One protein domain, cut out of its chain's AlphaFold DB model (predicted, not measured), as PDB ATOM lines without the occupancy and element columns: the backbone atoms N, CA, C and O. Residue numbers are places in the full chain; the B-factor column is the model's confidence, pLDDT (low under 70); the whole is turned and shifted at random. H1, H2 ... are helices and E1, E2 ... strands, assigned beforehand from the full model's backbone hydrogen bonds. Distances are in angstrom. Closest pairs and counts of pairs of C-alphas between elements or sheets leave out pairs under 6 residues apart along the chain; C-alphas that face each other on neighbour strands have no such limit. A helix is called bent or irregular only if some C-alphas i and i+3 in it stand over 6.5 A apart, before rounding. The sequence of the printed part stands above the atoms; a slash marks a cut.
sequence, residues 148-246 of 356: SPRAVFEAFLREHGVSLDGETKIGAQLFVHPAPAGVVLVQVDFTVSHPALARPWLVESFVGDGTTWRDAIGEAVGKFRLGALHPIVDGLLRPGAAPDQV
ATOM      1  N   SER A 148     111.433 282.662 231.044       94.88
ATOM      2  CA  SER A 148     112.483 281.852 231.679       94.88
ATOM      3  C   SER A 148     113.397 281.233 230.612       94.88
ATOM      4  O   SER A 148     112.949 280.333 229.888       94.88
ATOM      5  N   PRO A 149     114.688 281.625 230.516       96.44
ATOM      6  CA  PRO A 149     115.589 281.052 229.516       96.44
ATOM      7  C   PRO A 149     115.768 279.543 229.700       96.44
ATOM      8  O   PRO A 149     115.933 278.808 228.728       96.44
ATOM      9  N   ARG A 150     115.673 279.061 230.947       95.38
ATOM     10  CA  ARG A 150     115.759 277.636 231.273       95.38
ATOM     11  C   ARG A 150     114.575 276.865 230.706       95.38
ATOM     12  O   ARG A 150     114.782 275.823 230.095       95.38
ATOM     13  N   ALA A 151     113.356 277.375 230.884       93.69
ATOM     14  CA  ALA A 151     112.161 276.730 230.349       93.69
ATOM     15  C   ALA A 151     112.208 276.654 228.814       93.69
ATOM     16  O   ALA A 151     111.841 275.633 228.233       93.69
ATOM     17  N   VAL A 152     112.717 277.706 228.159       95.38
ATOM     18  CA  VAL A 152     112.912 277.714 226.701       95.38
ATOM     19  C   VAL A 152     113.996 276.718 226.277       95.38
ATOM     20  O   VAL A 152     113.798 275.974 225.318       95.38
ATOM     21  N   PHE A 153     115.105 276.626 227.016       96.62
ATOM     22  CA  PHE A 153     116.143 275.631 226.746       96.62
ATOM     23  C   PHE A 153     115.611 274.194 226.888       96.62
ATOM     24  O   PHE A 153     115.799 273.373 225.991       96.62
ATOM     25  N   GLU A 154     114.876 273.895 227.961       95.69
ATOM     26  CA  GLU A 154     114.216 272.597 228.159       95.69
ATOM     27  C   GLU A 154     113.231 272.271 227.023       95.69
ATOM     28  O   GLU A 154     113.153 271.120 226.582       95.69
ATOM     29  N   ALA A 155     112.501 273.271 226.516       95.31
ATOM     30  CA  ALA A 155     111.606 273.105 225.374       95.31
ATOM     31  C   ALA A 155     112.375 272.746 224.093       95.31
ATOM     32  O   ALA A 155     112.025 271.759 223.446       95.31
ATOM     33  N   PHE A 156     113.465 273.455 223.779       97.19
ATOM     34  CA  PHE A 156     114.315 273.125 222.630       97.19
ATOM     35  C   PHE A 156     114.866 271.702 222.704       97.19
ATOM     36  O   PHE A 156     114.848 270.975 221.713       97.19
ATOM     37  N   LEU A 157     115.327 271.267 223.878       96.75
ATOM     38  CA  LEU A 157     115.819 269.902 224.057       96.75
ATOM     39  C   LEU A 157     114.715 268.867 223.812       96.75
ATOM     40  O   LEU A 157     114.943 267.875 223.118       96.75
ATOM     41  N   ARG A 158     113.497 269.126 224.301       96.00
ATOM     42  CA  ARG A 158     112.337 268.255 224.065       96.00
ATOM     43  C   ARG A 158     111.946 268.188 222.590       96.00
ATOM     44  O   ARG A 158     111.592 267.110 222.123       96.00
ATOM     45  N   GLU A 159     112.031 269.294 221.855       96.69
ATOM     46  CA  GLU A 159     111.773 269.334 220.404       96.69
ATOM     47  C   GLU A 159     112.758 268.460 219.618       96.69
ATOM     48  O   GLU A 159     112.365 267.793 218.664       96.69
ATOM     49  N   HIS A 160     114.006 268.363 220.082       96.69
ATOM     50  CA  HIS A 160     115.010 267.436 219.545       96.69
ATOM     51  C   HIS A 160     114.923 266.030 220.176       96.69
ATOM     52  O   HIS A 160     115.762 265.156 219.940       96.69
ATOM     53  N   GLY A 161     113.909 265.799 221.015       95.88
ATOM     54  CA  GLY A 161     113.663 264.585 221.790       95.88
ATOM     55  C   GLY A 161     114.845 264.139 222.657       95.88
ATOM     56  O   GLY A 161     115.046 262.941 222.851       95.88
ATOM     57  N   VAL A 162     115.642 265.089 223.140       94.94
ATOM     58  CA  VAL A 162     116.631 264.850 224.190       94.94
ATOM     59  C   VAL A 162     115.875 264.547 225.482       94.94
ATOM     60  O   VAL A 162     115.015 265.320 225.910       94.94
ATOM     61  N   SER A 163     116.192 263.412 226.100       89.50
ATOM     62  CA  SER A 163     115.675 263.048 227.417       89.50
ATOM     63  C   SER A 163     116.621 263.572 228.496       89.50
ATOM     64  O   SER A 163     117.837 263.441 228.381       89.50
ATOM     65  N   LEU A 164     116.062 264.204 229.529       86.75
ATOM     66  CA  LEU A 164     116.803 264.739 230.677       86.75
ATOM     67  C   LEU A 164     116.769 263.765 231.864       86.75
ATOM     68  O   LEU A 164     116.563 264.168 233.008       86.75
ATOM     69  N   ASP A 165     116.904 262.472 231.586       79.81
ATOM     70  CA  ASP A 165     117.038 261.426 232.592       79.81
ATOM     71  C   ASP A 165     118.512 261.086 232.869       79.81
ATOM     72  O   ASP A 165     119.409 261.305 232.057       79.81
ATOM     73  N   GLY A 166     118.777 260.565 234.069       83.62
ATOM     74  CA  GLY A 166     120.112 260.112 234.463       83.62
ATOM     75  C   GLY A 166     121.053 261.225 234.936       83.62
ATOM     76  O   GLY A 166     120.688 262.054 235.769       83.62
ATOM     77  N   GLU A 167     122.308 261.176 234.481       89.50
ATOM     78  CA  GLU A 167     123.409 262.022 234.974       89.50
ATOM     79  C   GLU A 167     123.506 263.388 234.270       89.50
ATOM     80  O   GLU A 167     124.257 264.259 234.712       89.50
ATOM     81  N   THR A 168     122.733 263.595 233.200       93.88
ATOM     82  CA  THR A 168     122.701 264.853 232.450       93.88
ATOM     83  C   THR A 168     121.984 265.937 233.244       93.88
ATOM     84  O   THR A 168     120.848 265.760 233.681       93.88
ATOM     85  N   LYS A 169     122.620 267.099 233.400       95.62
ATOM     86  CA  LYS A 169     121.999 268.279 234.016       95.62
ATOM     87  C   LYS A 169     122.073 269.450 233.067       95.62
ATOM     88  O   LYS A 169     123.088 269.647 232.409       95.62
ATOM     89  N   ILE A 170     121.026 270.261 233.056       96.69
ATOM     90  CA  ILE A 170     121.027 271.525 232.333       96.69
ATOM     91  C   ILE A 170     120.629 272.682 233.240       96.69
ATOM     92  O   ILE A 170     119.951 272.503 234.260       96.69
ATOM     93  N   GLY A 171     121.039 273.878 232.846       95.94
ATOM     94  CA  GLY A 171     120.630 275.122 233.472       95.94
ATOM     95  C   GLY A 171     120.675 276.272 232.479       95.94
ATOM     96  O   GLY A 171     121.350 276.194 231.456       95.94
ATOM     97  N   ALA A 172     119.963 277.344 232.798       97.00
ATOM     98  CA  ALA A 172     120.164 278.634 232.164       97.00
ATOM     99  C   ALA A 172     120.075 279.713 233.243       97.00
ATOM    100  O   ALA A 172     119.112 279.714 234.014       97.00
ATOM    101  N   GLN A 173     121.077 280.582 233.322       96.25
ATOM    102  CA  GLN A 173     121.141 281.659 234.305       96.25
ATOM    103  C   GLN A 173     121.067 283.008 233.599       96.25
ATOM    104  O   GLN A 173     121.815 283.251 232.657       96.25
ATOM    105  N   LEU A 174     120.154 283.864 234.057       97.38
ATOM    106  CA  LEU A 174     120.018 285.235 233.584       97.38
ATOM    107  C   LEU A 174     120.903 286.153 234.431       97.38
ATOM    108  O   LEU A 174     120.827 286.130 235.657       97.38
ATOM    109  N   PHE A 175     121.692 286.984 233.766       96.56
ATOM    110  CA  PHE A 175     122.431 288.090 234.351       96.56
ATOM    111  C   PHE A 175     121.919 289.385 233.738       96.56
ATOM    112  O   PHE A 175     121.789 289.507 232.519       96.56
ATOM    113  N   VAL A 176     121.621 290.355 234.592       95.06
ATOM    114  CA  VAL A 176     121.162 291.675 234.170       95.06
ATOM    115  C   VAL A 176     122.334 292.644 234.223       95.06
ATOM    116  O   VAL A 176     123.027 292.725 235.237       95.06
ATOM    117  N   HIS A 177     122.544 293.398 233.146       94.50
ATOM    118  CA  HIS A 177     123.612 294.387 233.068       94.50
ATOM    119  C   HIS A 177     123.061 295.816 233.134       94.50
ATOM    120  O   HIS A 177     121.967 296.081 232.635       94.50
ATOM    121  N   PRO A 178     123.828 296.768 233.701       90.12
ATOM    122  CA  PRO A 178     123.504 298.182 233.596       90.12
ATOM    123  C   PRO A 178     123.372 298.612 232.131       90.12
ATOM    124  O   PRO A 178     124.242 298.318 231.310       90.12
ATOM    125  N   ALA A 179     122.304 299.344 231.822       91.06
ATOM    126  CA  ALA A 179     122.007 299.832 230.482       91.06
ATOM    127  C   ALA A 179     121.426 301.260 230.532       91.06
ATOM    128  O   ALA A 179     120.909 301.678 231.573       91.06
ATOM    129  N   PRO A 180     121.521 302.035 229.434       89.31
ATOM    130  CA  PRO A 180     120.838 303.321 229.319       89.31
ATOM    131  C   PRO A 180     119.318 303.192 229.483       89.31
ATOM    132  O   PRO A 180     118.739 302.143 229.212       89.31
ATOM    133  N   ALA A 181     118.654 304.287 229.863       86.00
ATOM    134  CA  ALA A 181     117.197 304.319 229.959       86.00
ATOM    135  C   ALA A 181     116.531 303.907 228.632       86.00
ATOM    136  O   ALA A 181     116.935 304.362 227.559       86.00
ATOM    137  N   GLY A 182     115.506 303.056 228.720       90.31
ATOM    138  CA  GLY A 182     114.808 302.497 227.558       90.31
ATOM    139  C   GLY A 182     115.530 301.332 226.874       90.31
ATOM    140  O   GLY A 182     115.034 300.835 225.866       90.31
ATOM    141  N   VAL A 183     116.674 300.889 227.408       95.06
ATOM    142  CA  VAL A 183     117.404 299.711 226.936       95.06
ATOM    143  C   VAL A 183     117.488 298.690 228.063       95.06
ATOM    144  O   VAL A 183     117.837 299.011 229.197       95.06
ATOM    145  N   VAL A 184     117.201 297.444 227.726       96.69
ATOM    146  CA  VAL A 184     117.442 296.271 228.555       96.69
ATOM    147  C   VAL A 184     118.648 295.544 227.981       96.69
ATOM    148  O   VAL A 184     118.688 295.287 226.783       96.69
ATOM    149  N   LEU A 185     119.617 295.207 228.832       97.56
ATOM    150  CA  LEU A 185     120.791 294.421 228.464       97.56
ATOM    151  C   LEU A 185     120.903 293.217 229.397       97.56
ATOM    152  O   LEU A 185     121.001 293.369 230.618       97.56
ATOM    153  N   VAL A 186     120.908 292.020 228.821       98.06
ATOM    154  CA  VAL A 186     121.013 290.763 229.564       98.06
ATOM    155  C   VAL A 186     122.108 289.879 229.001       98.06
ATOM    156  O   VAL A 186     122.418 289.925 227.813       98.06
ATOM    157  N   GLN A 187     122.651 289.023 229.850       98.31
ATOM    158  CA  GLN A 187     123.421 287.856 229.452       98.31
ATOM    159  C   GLN A 187     122.698 286.608 229.950       98.31
ATOM    160  O   GLN A 187     122.215 286.568 231.079       98.31
ATOM    161  N   VAL A 188     122.627 285.578 229.114       98.56
ATOM    162  CA  VAL A 188     122.138 284.259 229.511       98.56
ATOM    163  C   VAL A 188     123.266 283.248 229.372       98.56
ATOM    164  O   VAL A 188     123.797 283.062 228.275       98.56
ATOM    165  N   ASP A 189     123.585 282.575 230.473       98.38
ATOM    166  CA  ASP A 189     124.519 281.452 230.498       98.38
ATOM    167  C   ASP A 189     123.743 280.140 230.437       98.38
ATOM    168  O   ASP A 189     123.053 279.771 231.388       98.38
ATOM    169  N   PHE A 190     123.873 279.414 229.332       98.50
ATOM    170  CA  PHE A 190     123.338 278.069 229.156       98.50
ATOM    171  C   PHE A 190     124.378 277.052 229.607       98.50
ATOM    172  O   PHE A 190     125.524 277.092 229.172       98.50
ATOM    173  N   THR A 191     123.989 276.125 230.475       98.19
ATOM    174  CA  THR A 191     124.909 275.146 231.060       98.19
ATOM    175  C   THR A 191     124.443 273.726 230.800       98.19
ATOM    176  O   THR A 191     123.249 273.423 230.876       98.19
ATOM    177  N   VAL A 192     125.399 272.847 230.513       97.88
ATOM    178  CA  VAL A 192     125.182 271.411 230.327       97.88
ATOM    179  C   VAL A 192     126.247 270.652 231.104       97.88
ATOM    180  O   VAL A 192     127.438 270.856 230.899       97.88
ATOM    181  N   SER A 193     125.826 269.750 231.981       97.38
ATOM    182  CA  SER A 193     126.677 268.732 232.593       97.38
ATOM    183  C   SER A 193     126.331 267.392 231.973       97.38
ATOM    184  O   SER A 193     125.160 267.014 231.931       97.38
ATOM    185  N   HIS A 194     127.344 266.683 231.486       96.56
ATOM    186  CA  HIS A 194     127.190 265.369 230.882       96.56
ATOM    187  C   HIS A 194     128.455 264.530 231.140       96.56
ATOM    188  O   HIS A 194     129.559 265.061 230.992       96.56
ATOM    189  N   PRO A 195     128.353 263.224 231.456       96.00
ATOM    190  CA  PRO A 195     129.512 262.383 231.797       96.00
ATOM    191  C   PRO A 195     130.573 262.255 230.693       96.00
ATOM    192  O   PRO A 195     131.725 261.885 230.951       96.00
ATOM    193  N   ALA A 196     130.187 262.522 229.445       96.50
ATOM    194  CA  ALA A 196     131.089 262.494 228.296       96.50
ATOM    195  C   ALA A 196     131.967 263.748 228.160       96.50
ATOM    196  O   ALA A 196     132.940 263.691 227.413       96.50
ATOM    197  N   LEU A 197     131.662 264.849 228.855       98.06
ATOM    198  CA  LEU A 197     132.452 266.081 228.782       98.06
ATOM    199  C   LEU A 197     133.823 265.929 229.456       98.06
ATOM    200  O   LEU A 197     133.983 265.183 230.426       98.06
ATOM    201  N   ALA A 198     134.812 266.663 228.946       97.56
ATOM    202  CA  ALA A 198     136.149 266.746 229.533       97.56
ATOM    203  C   ALA A 198     136.166 267.545 230.845       97.56
ATOM    204  O   ALA A 198     136.957 267.265 231.748       97.56
ATOM    205  N   ARG A 199     135.256 268.515 230.973       96.88
ATOM    206  CA  ARG A 199     134.998 269.278 232.197       96.88
ATOM    207  C   ARG A 199     133.593 268.981 232.726       96.88
ATOM    208  O   ARG A 199     132.722 268.606 231.949       96.88
ATOM    209  N   PRO A 200     133.327 269.166 234.034       95.75
ATOM    210  CA  PRO A 200     132.020 268.842 234.612       95.75
ATOM    211  C   PRO A 200     130.846 269.608 233.991       95.75
ATOM    212  O   PRO A 200     129.712 269.136 234.053       95.75
ATOM    213  N   TRP A 201     131.121 270.780 233.416       97.31
ATOM    214  CA  TRP A 201     130.140 271.651 232.789       97.31
ATOM    215  C   TRP A 201     130.688 272.196 231.477       97.31
ATOM    216  O   TRP A 201     131.852 272.574 231.400       97.31
ATOM    217  N   LEU A 202     129.824 272.268 230.478       97.81
ATOM    218  CA  LEU A 202     129.928 273.131 229.314       97.81
ATOM    219  C   LEU A 202     129.051 274.355 229.589       97.81
ATOM    220  O   LEU A 202     127.915 274.195 230.040       97.81
ATOM    221  N   VAL A 203     129.568 275.555 229.344       97.88
ATOM    222  CA  VAL A 203     128.852 276.813 229.572       97.88
ATOM    223  C   VAL A 203     128.890 277.609 228.283       97.88
ATOM    224  O   VAL A 203     129.957 277.778 227.713       97.88
ATOM    225  N   GLU A 204     127.749 278.116 227.833       97.81
ATOM    226  CA  GLU A 204     127.624 278.982 226.665       97.81
ATOM    227  C   GLU A 204     126.880 280.274 227.003       97.81
ATOM    228  O   GLU A 204     125.713 280.247 227.377       97.81
ATOM    229  N   SER A 205     127.575 281.407 226.864       96.94
ATOM    230  CA  SER A 205     127.087 282.727 227.285       96.94
ATOM    231  C   SER A 205     126.697 283.591 226.095       96.94
ATOM    232  O   SER A 205     127.511 283.786 225.184       96.94
ATOM    233  N   PHE A 206     125.484 284.142 226.111       97.75
ATOM    234  CA  PHE A 206     124.963 285.007 225.052       97.75
ATOM    235  C   PHE A 206     124.369 286.289 225.620       97.75
ATOM    236  O   PHE A 206     123.526 286.248 226.509       97.75
ATOM    237  N   VAL A 207     124.793 287.421 225.060       96.88
ATOM    238  CA  VAL A 207     124.231 288.737 225.372       96.88
ATOM    239  C   VAL A 207     123.055 289.024 224.445       96.88
ATOM    240  O   VAL A 207     123.123 288.744 223.240       96.88
ATOM    241  N   GLY A 208     122.002 289.607 224.998       97.38
ATOM    242  CA  GLY A 208     120.882 290.153 224.251       97.38
ATOM    243  C   GLY A 208     120.494 291.531 224.766       97.38
ATOM    244  O   GLY A 208     120.639 291.824 225.956       97.38
ATOM    245  N   ASP A 209     120.018 292.368 223.861       97.06
ATOM    246  CA  ASP A 209     119.518 293.700 224.141       97.06
ATOM    247  C   ASP A 209     118.151 293.937 223.498       97.06
ATOM    248  O   ASP A 209     117.696 293.211 222.613       97.06
ATOM    249  N   GLY A 210     117.435 294.928 224.012       97.38
ATOM    250  CA  GLY A 210     116.121 295.280 223.501       97.38
ATOM    251  C   GLY A 210     115.463 296.375 224.318       97.38
ATOM    252  O   GLY A 210     116.049 296.918 225.253       97.38
ATOM    253  N   THR A 211     114.223 296.701 223.973       97.06
ATOM    254  CA  THR A 211     113.420 297.674 224.730       97.06
ATOM    255  C   THR A 211     112.654 297.037 225.885       97.06
ATOM    256  O   THR A 211     112.194 297.741 226.777       97.06
ATOM    257  N   THR A 212     112.521 295.708 225.883       98.06
ATOM    258  CA  THR A 212     111.845 294.945 226.938       98.06
ATOM    259  C   THR A 212     112.677 293.751 227.393       98.06
ATOM    260  O   THR A 212     113.564 293.282 226.672       98.06
ATOM    261  N   TRP A 213     112.364 293.208 228.575       97.75
ATOM    262  CA  TRP A 213     112.972 291.959 229.056       97.75
ATOM    263  C   TRP A 213     112.730 290.795 228.103       97.75
ATOM    264  O   TRP A 213     113.645 290.013 227.846       97.75
ATOM    265  N   ARG A 214     111.523 290.703 227.536       97.81
ATOM    266  CA  ARG A 214     111.190 289.685 226.537       97.81
ATOM    267  C   ARG A 214     112.083 289.789 225.306       97.81
ATOM    268  O   ARG A 214     112.577 288.755 224.860       97.81
ATOM    269  N   ASP A 215     112.296 290.994 224.784       98.19
ATOM    270  CA  ASP A 215     113.120 291.208 223.590       98.19
ATOM    271  C   ASP A 215     114.578 290.830 223.860       98.19
ATOM    272  O   ASP A 215     115.140 290.004 223.145       98.19
ATOM    273  N   ALA A 216     115.159 291.357 224.941       98.31
ATOM    274  CA  ALA A 216     116.560 291.128 225.280       98.31
ATOM    275  C   ALA A 216     116.846 289.645 225.586       98.31
ATOM    276  O   ALA A 216     117.803 289.062 225.071       98.31
ATOM    277  N   ILE A 217     115.984 288.985 226.370       98.44
ATOM    278  CA  ILE A 217     116.104 287.543 226.636       98.44
ATOM    279  C   ILE A 217     115.883 286.741 225.349       98.44
ATOM    280  O   ILE A 217     116.630 285.801 225.070       98.44
ATOM    281  N   GLY A 218     114.876 287.109 224.555       98.25
ATOM    282  CA  GLY A 218     114.564 286.469 223.282       98.25
ATOM    283  C   GLY A 218     115.727 286.533 222.296       98.25
ATOM    284  O   GLY A 218     116.025 285.538 221.636       98.25
ATOM    285  N   GLU A 219     116.438 287.658 222.242       98.31
ATOM    286  CA  GLU A 219     117.618 287.822 221.399       98.31
ATOM    287  C   GLU A 219     118.782 286.926 221.862       98.31
ATOM    288  O   GLU A 219     119.367 286.208 221.046       98.31
ATOM    289  N   ALA A 220     119.080 286.890 223.168       98.38
ATOM    290  CA  ALA A 220     120.114 286.013 223.732       98.38
ATOM    291  C   ALA A 220     119.810 284.526 223.463       98.38
ATOM    292  O   ALA A 220     120.670 283.772 222.997       98.38
ATOM    293  N   VAL A 221     118.560 284.113 223.692       98.44
ATOM    294  CA  VAL A 221     118.063 282.758 223.409       98.44
ATOM    295  C   VAL A 221     118.121 282.444 221.911       98.44
ATOM    296  O   VAL A 221     118.500 281.336 221.529       98.44
ATOM    297  N   GLY A 222     117.781 283.404 221.049       98.19
ATOM    298  CA  GLY A 222     117.867 283.265 219.597       98.19
ATOM    299  C   GLY A 222     119.298 283.009 219.127       98.19
ATOM    300  O   GLY A 222     119.533 282.081 218.352       98.19
ATOM    301  N   LYS A 223     120.271 283.763 219.656       98.19
ATOM    302  CA  LYS A 223     121.702 283.551 219.376       98.19
ATOM    303  C   LYS A 223     122.176 282.178 219.865       98.19
ATOM    304  O   LYS A 223     122.870 281.488 219.120       98.19
ATOM    305  N   PHE A 224     121.755 281.742 221.057       98.44
ATOM    306  CA  PHE A 224     122.047 280.393 221.561       98.44
ATOM    307  C   PHE A 224     121.496 279.299 220.641       98.44
ATOM    308  O   PHE A 224     122.235 278.391 220.252       98.44
ATOM    309  N   ARG A 225     120.220 279.411 220.253       97.94
ATOM    310  CA  ARG A 225     119.558 278.467 219.345       97.94
ATOM    311  C   ARG A 225     120.289 278.362 218.010       97.94
ATOM    312  O   ARG A 225     120.460 277.259 217.502       97.94
ATOM    313  N   LEU A 226     120.699 279.494 217.443       96.94
ATOM    314  CA  LEU A 226     121.403 279.523 216.165       96.94
ATOM    315  C   LEU A 226     122.809 278.929 216.281       96.94
ATOM    316  O   LEU A 226     123.176 278.114 215.449       96.94
ATOM    317  N   GLY A 227     123.584 279.314 217.298       96.94
ATOM    318  CA  GLY A 227     125.020 279.022 217.338       96.94
ATOM    319  C   GLY A 227     125.406 277.748 218.081       96.94
ATOM    320  O   GLY A 227     126.208 276.969 217.579       96.94
ATOM    321  N   ALA A 228     124.873 277.543 219.288       98.19
ATOM    322  CA  ALA A 228     125.404 276.545 220.223       98.19
ATOM    323  C   ALA A 228     124.455 275.375 220.505       98.19
ATOM    324  O   ALA A 228     124.922 274.277 220.805       98.19
ATOM    325  N   LEU A 229     123.138 275.571 220.373       98.44
ATOM    326  CA  LEU A 229     122.155 274.525 220.663       98.44
ATOM    327  C   LEU A 229     122.396 273.262 219.828       98.44
ATOM    328  O   LEU A 229     122.503 272.177 220.393       98.44
ATOM    329  N   HIS A 230     122.471 273.384 218.501       98.31
ATOM    330  CA  HIS A 230     122.551 272.210 217.630       98.31
ATOM    331  C   HIS A 230     123.869 271.442 217.778       98.31
ATOM    332  O   HIS A 230     123.790 270.222 217.897       98.31
ATOM    333  N   PRO A 231     125.053 272.079 217.897       98.38
ATOM    334  CA  PRO A 231     126.274 271.353 218.249       98.38
ATOM    335  C   PRO A 231     126.174 270.612 219.585       98.38
ATOM    336  O   PRO A 231     126.620 269.476 219.681       98.38
ATOM    337  N   ILE A 232     125.540 271.199 220.608       98.44
ATOM    338  CA  ILE A 232     125.310 270.528 221.899       98.44
ATOM    339  C   ILE A 232     124.371 269.326 221.742       98.44
ATOM    340  O   ILE A 232     124.641 268.247 222.269       98.44
ATOM    341  N   VAL A 233     123.265 269.490 221.020       98.25
ATOM    342  CA  VAL A 233     122.313 268.402 220.788       98.25
ATOM    343  C   VAL A 233     122.967 267.288 219.973       98.25
ATOM    344  O   VAL A 233     122.990 266.146 220.419       98.25
ATOM    345  N   ASP A 234     123.534 267.611 218.817       97.81
ATOM    346  CA  ASP A 234     124.031 266.642 217.842       97.81
ATOM    347  C   ASP A 234     125.415 266.075 218.201       97.81
ATOM    348  O   ASP A 234     125.738 264.943 217.860       97.81
ATOM    349  N   GLY A 235     126.255 266.826 218.907       96.88
ATOM    350  CA  GLY A 235     127.593 266.381 219.303       96.88
ATOM    351  C   GLY A 235     127.653 265.707 220.674       96.88
ATOM    352  O   GLY A 235     128.571 264.928 220.922       96.88
ATOM    353  N   LEU A 236     126.695 265.974 221.570       96.94
ATOM    354  CA  LEU A 236     126.774 265.522 222.965       96.94
ATOM    355  C   LEU A 236     125.511 264.812 223.454       96.94
ATOM    356  O   LEU A 236     125.608 263.693 223.950       96.94
ATOM    357  N   LEU A 237     124.345 265.456 223.368       96.88
ATOM    358  CA  LEU A 237     123.151 264.995 224.090       96.88
ATOM    359  C   LEU A 237     122.365 263.911 223.350       96.88
ATOM    360  O   LEU A 237     121.796 263.015 223.971       96.88
ATOM    361  N   ARG A 238     122.301 264.003 222.024       95.88
ATOM    362  CA  ARG A 238     121.611 263.050 221.160       95.88
ATOM    363  C   ARG A 238     122.249 263.050 219.767       95.88
ATOM    364  O   ARG A 238     121.749 263.723 218.864       95.88
ATOM    365  N   PRO A 239     123.332 262.280 219.578       94.88
ATOM    366  CA  PRO A 239     124.031 262.250 218.305       94.88
ATOM    367  C   PRO A 239     123.144 261.919 217.104       94.88
ATOM    368  O   PRO A 239     122.392 260.945 217.132       94.88
ATOM    369  N   GLY A 240     123.236 262.744 216.056       91.56
ATOM    370  CA  GLY A 240     122.462 262.612 214.818       91.56
ATOM    371  C   GLY A 240     121.034 263.164 214.881       91.56
ATOM    372  O   GLY A 240     120.245 262.887 213.979       91.56
ATOM    373  N   ALA A 241     120.661 263.903 215.930       95.31
ATOM    374  CA  ALA A 241     119.332 264.502 216.054       95.31
ATOM    375  C   ALA A 241     119.153 265.810 215.269       95.31
ATOM    376  O   ALA A 241     118.012 266.209 215.038       95.31
ATOM    377  N   ALA A 242     120.239 266.477 214.867       94.06
ATOM    378  CA  ALA A 242     120.184 267.724 214.104       94.06
ATOM    379  C   ALA A 242     121.269 267.794 213.005       94.06
ATOM    380  O   ALA A 242     121.986 268.792 212.924       94.06
ATOM    381  N   PRO A 243     121.393 266.770 212.135       93.56
ATOM    382  CA  PRO A 243     122.498 266.669 211.181       93.56
ATOM    383  C   PRO A 243     122.496 267.794 210.136       93.56
ATOM    384  O   PRO A 243     123.555 268.177 209.661       93.56
ATOM    385  N   ASP A 244     121.328 268.360 209.817       95.81
ATOM    386  CA  ASP A 244     121.191 269.461 208.851       95.81
ATOM    387  C   ASP A 244     121.450 270.850 209.471       95.81
ATOM    388  O   ASP A 244     121.301 271.869 208.798       95.81
ATOM    389  N   GLN A 245     121.768 270.912 210.769       96.69
ATOM    390  CA  GLN A 245     122.009 272.156 211.517       96.69
ATOM    391  C   GLN A 245     123.461 272.297 211.992       96.69
ATOM    392  O   GLN A 245     123.793 273.277 212.662       96.69
ATOM    393  N   VAL A 246     124.313 271.321 211.678       97.75
ATOM    394  CA  VAL A 246     125.727 271.303 212.058       97.75
ATOM    395  C   VAL A 246     126.584 270.851 210.884       97.75
ATOM    396  O   VAL A 246     126.152 270.062 210.047       97.75
TER     397      VAL A 246
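What this domain is: This is residues 148 to 246 of the 356 residues of an uncharacterized protein of Streptosporangium becharense (UniProt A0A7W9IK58). A twisted three-stranded sheet has H1 and H2a over one face in two layers; the other face is bare. The 99 printed residues include H1, E1, E2, E3 and H2 in that order; the sheet E1 E2 E3 is antiparallel, the class mixed. It is compact, radius of gyration of the C-alphas 14.2 A, and spans 44 by 28 by 19 A.

How they stand to each other: H1, residues 149 to 159, is over E1, residues 169 to 177; their closest C-alphas, Arg 150 and Ala 172, are 4.6 A apart. E1, E2, residues 184 to 193, and E3, residues 202 to 210, form a meander, each strand antiparallel to the one before; N 173 and O 189 are 2.9 A apart, N 188 and O 206 2.8 A, within hydrogen-bond range. H2, residues 213 to 237, assigned as one helix by its hydrogen bonds, is bent: C-alphas 227 and 230 are 7.3 A apart. Its arm H2a, residues 213 to 227, is over E2 and E3, closest at C-alphas Asp 209 and Ala 216, 4.1 A. H2b, residues 230 to 237, irregular with C-alphas 234 and 237 6.52 A apart, only grazes the sheet. Every O i to N i+4 pair is within range in H1, H2a and H2b.

Where its parts are: H1 begins at C-alpha 149 (115.589, 281.052, 229.516); H2b ends at C-alpha 237 (123.151, 264.995, 224.090). E2 is 29.3 A long, H2a 21.2 A.

The domain as a whole: The printed part has no cut and no long link; no printed residue is under 70 in pLDDT.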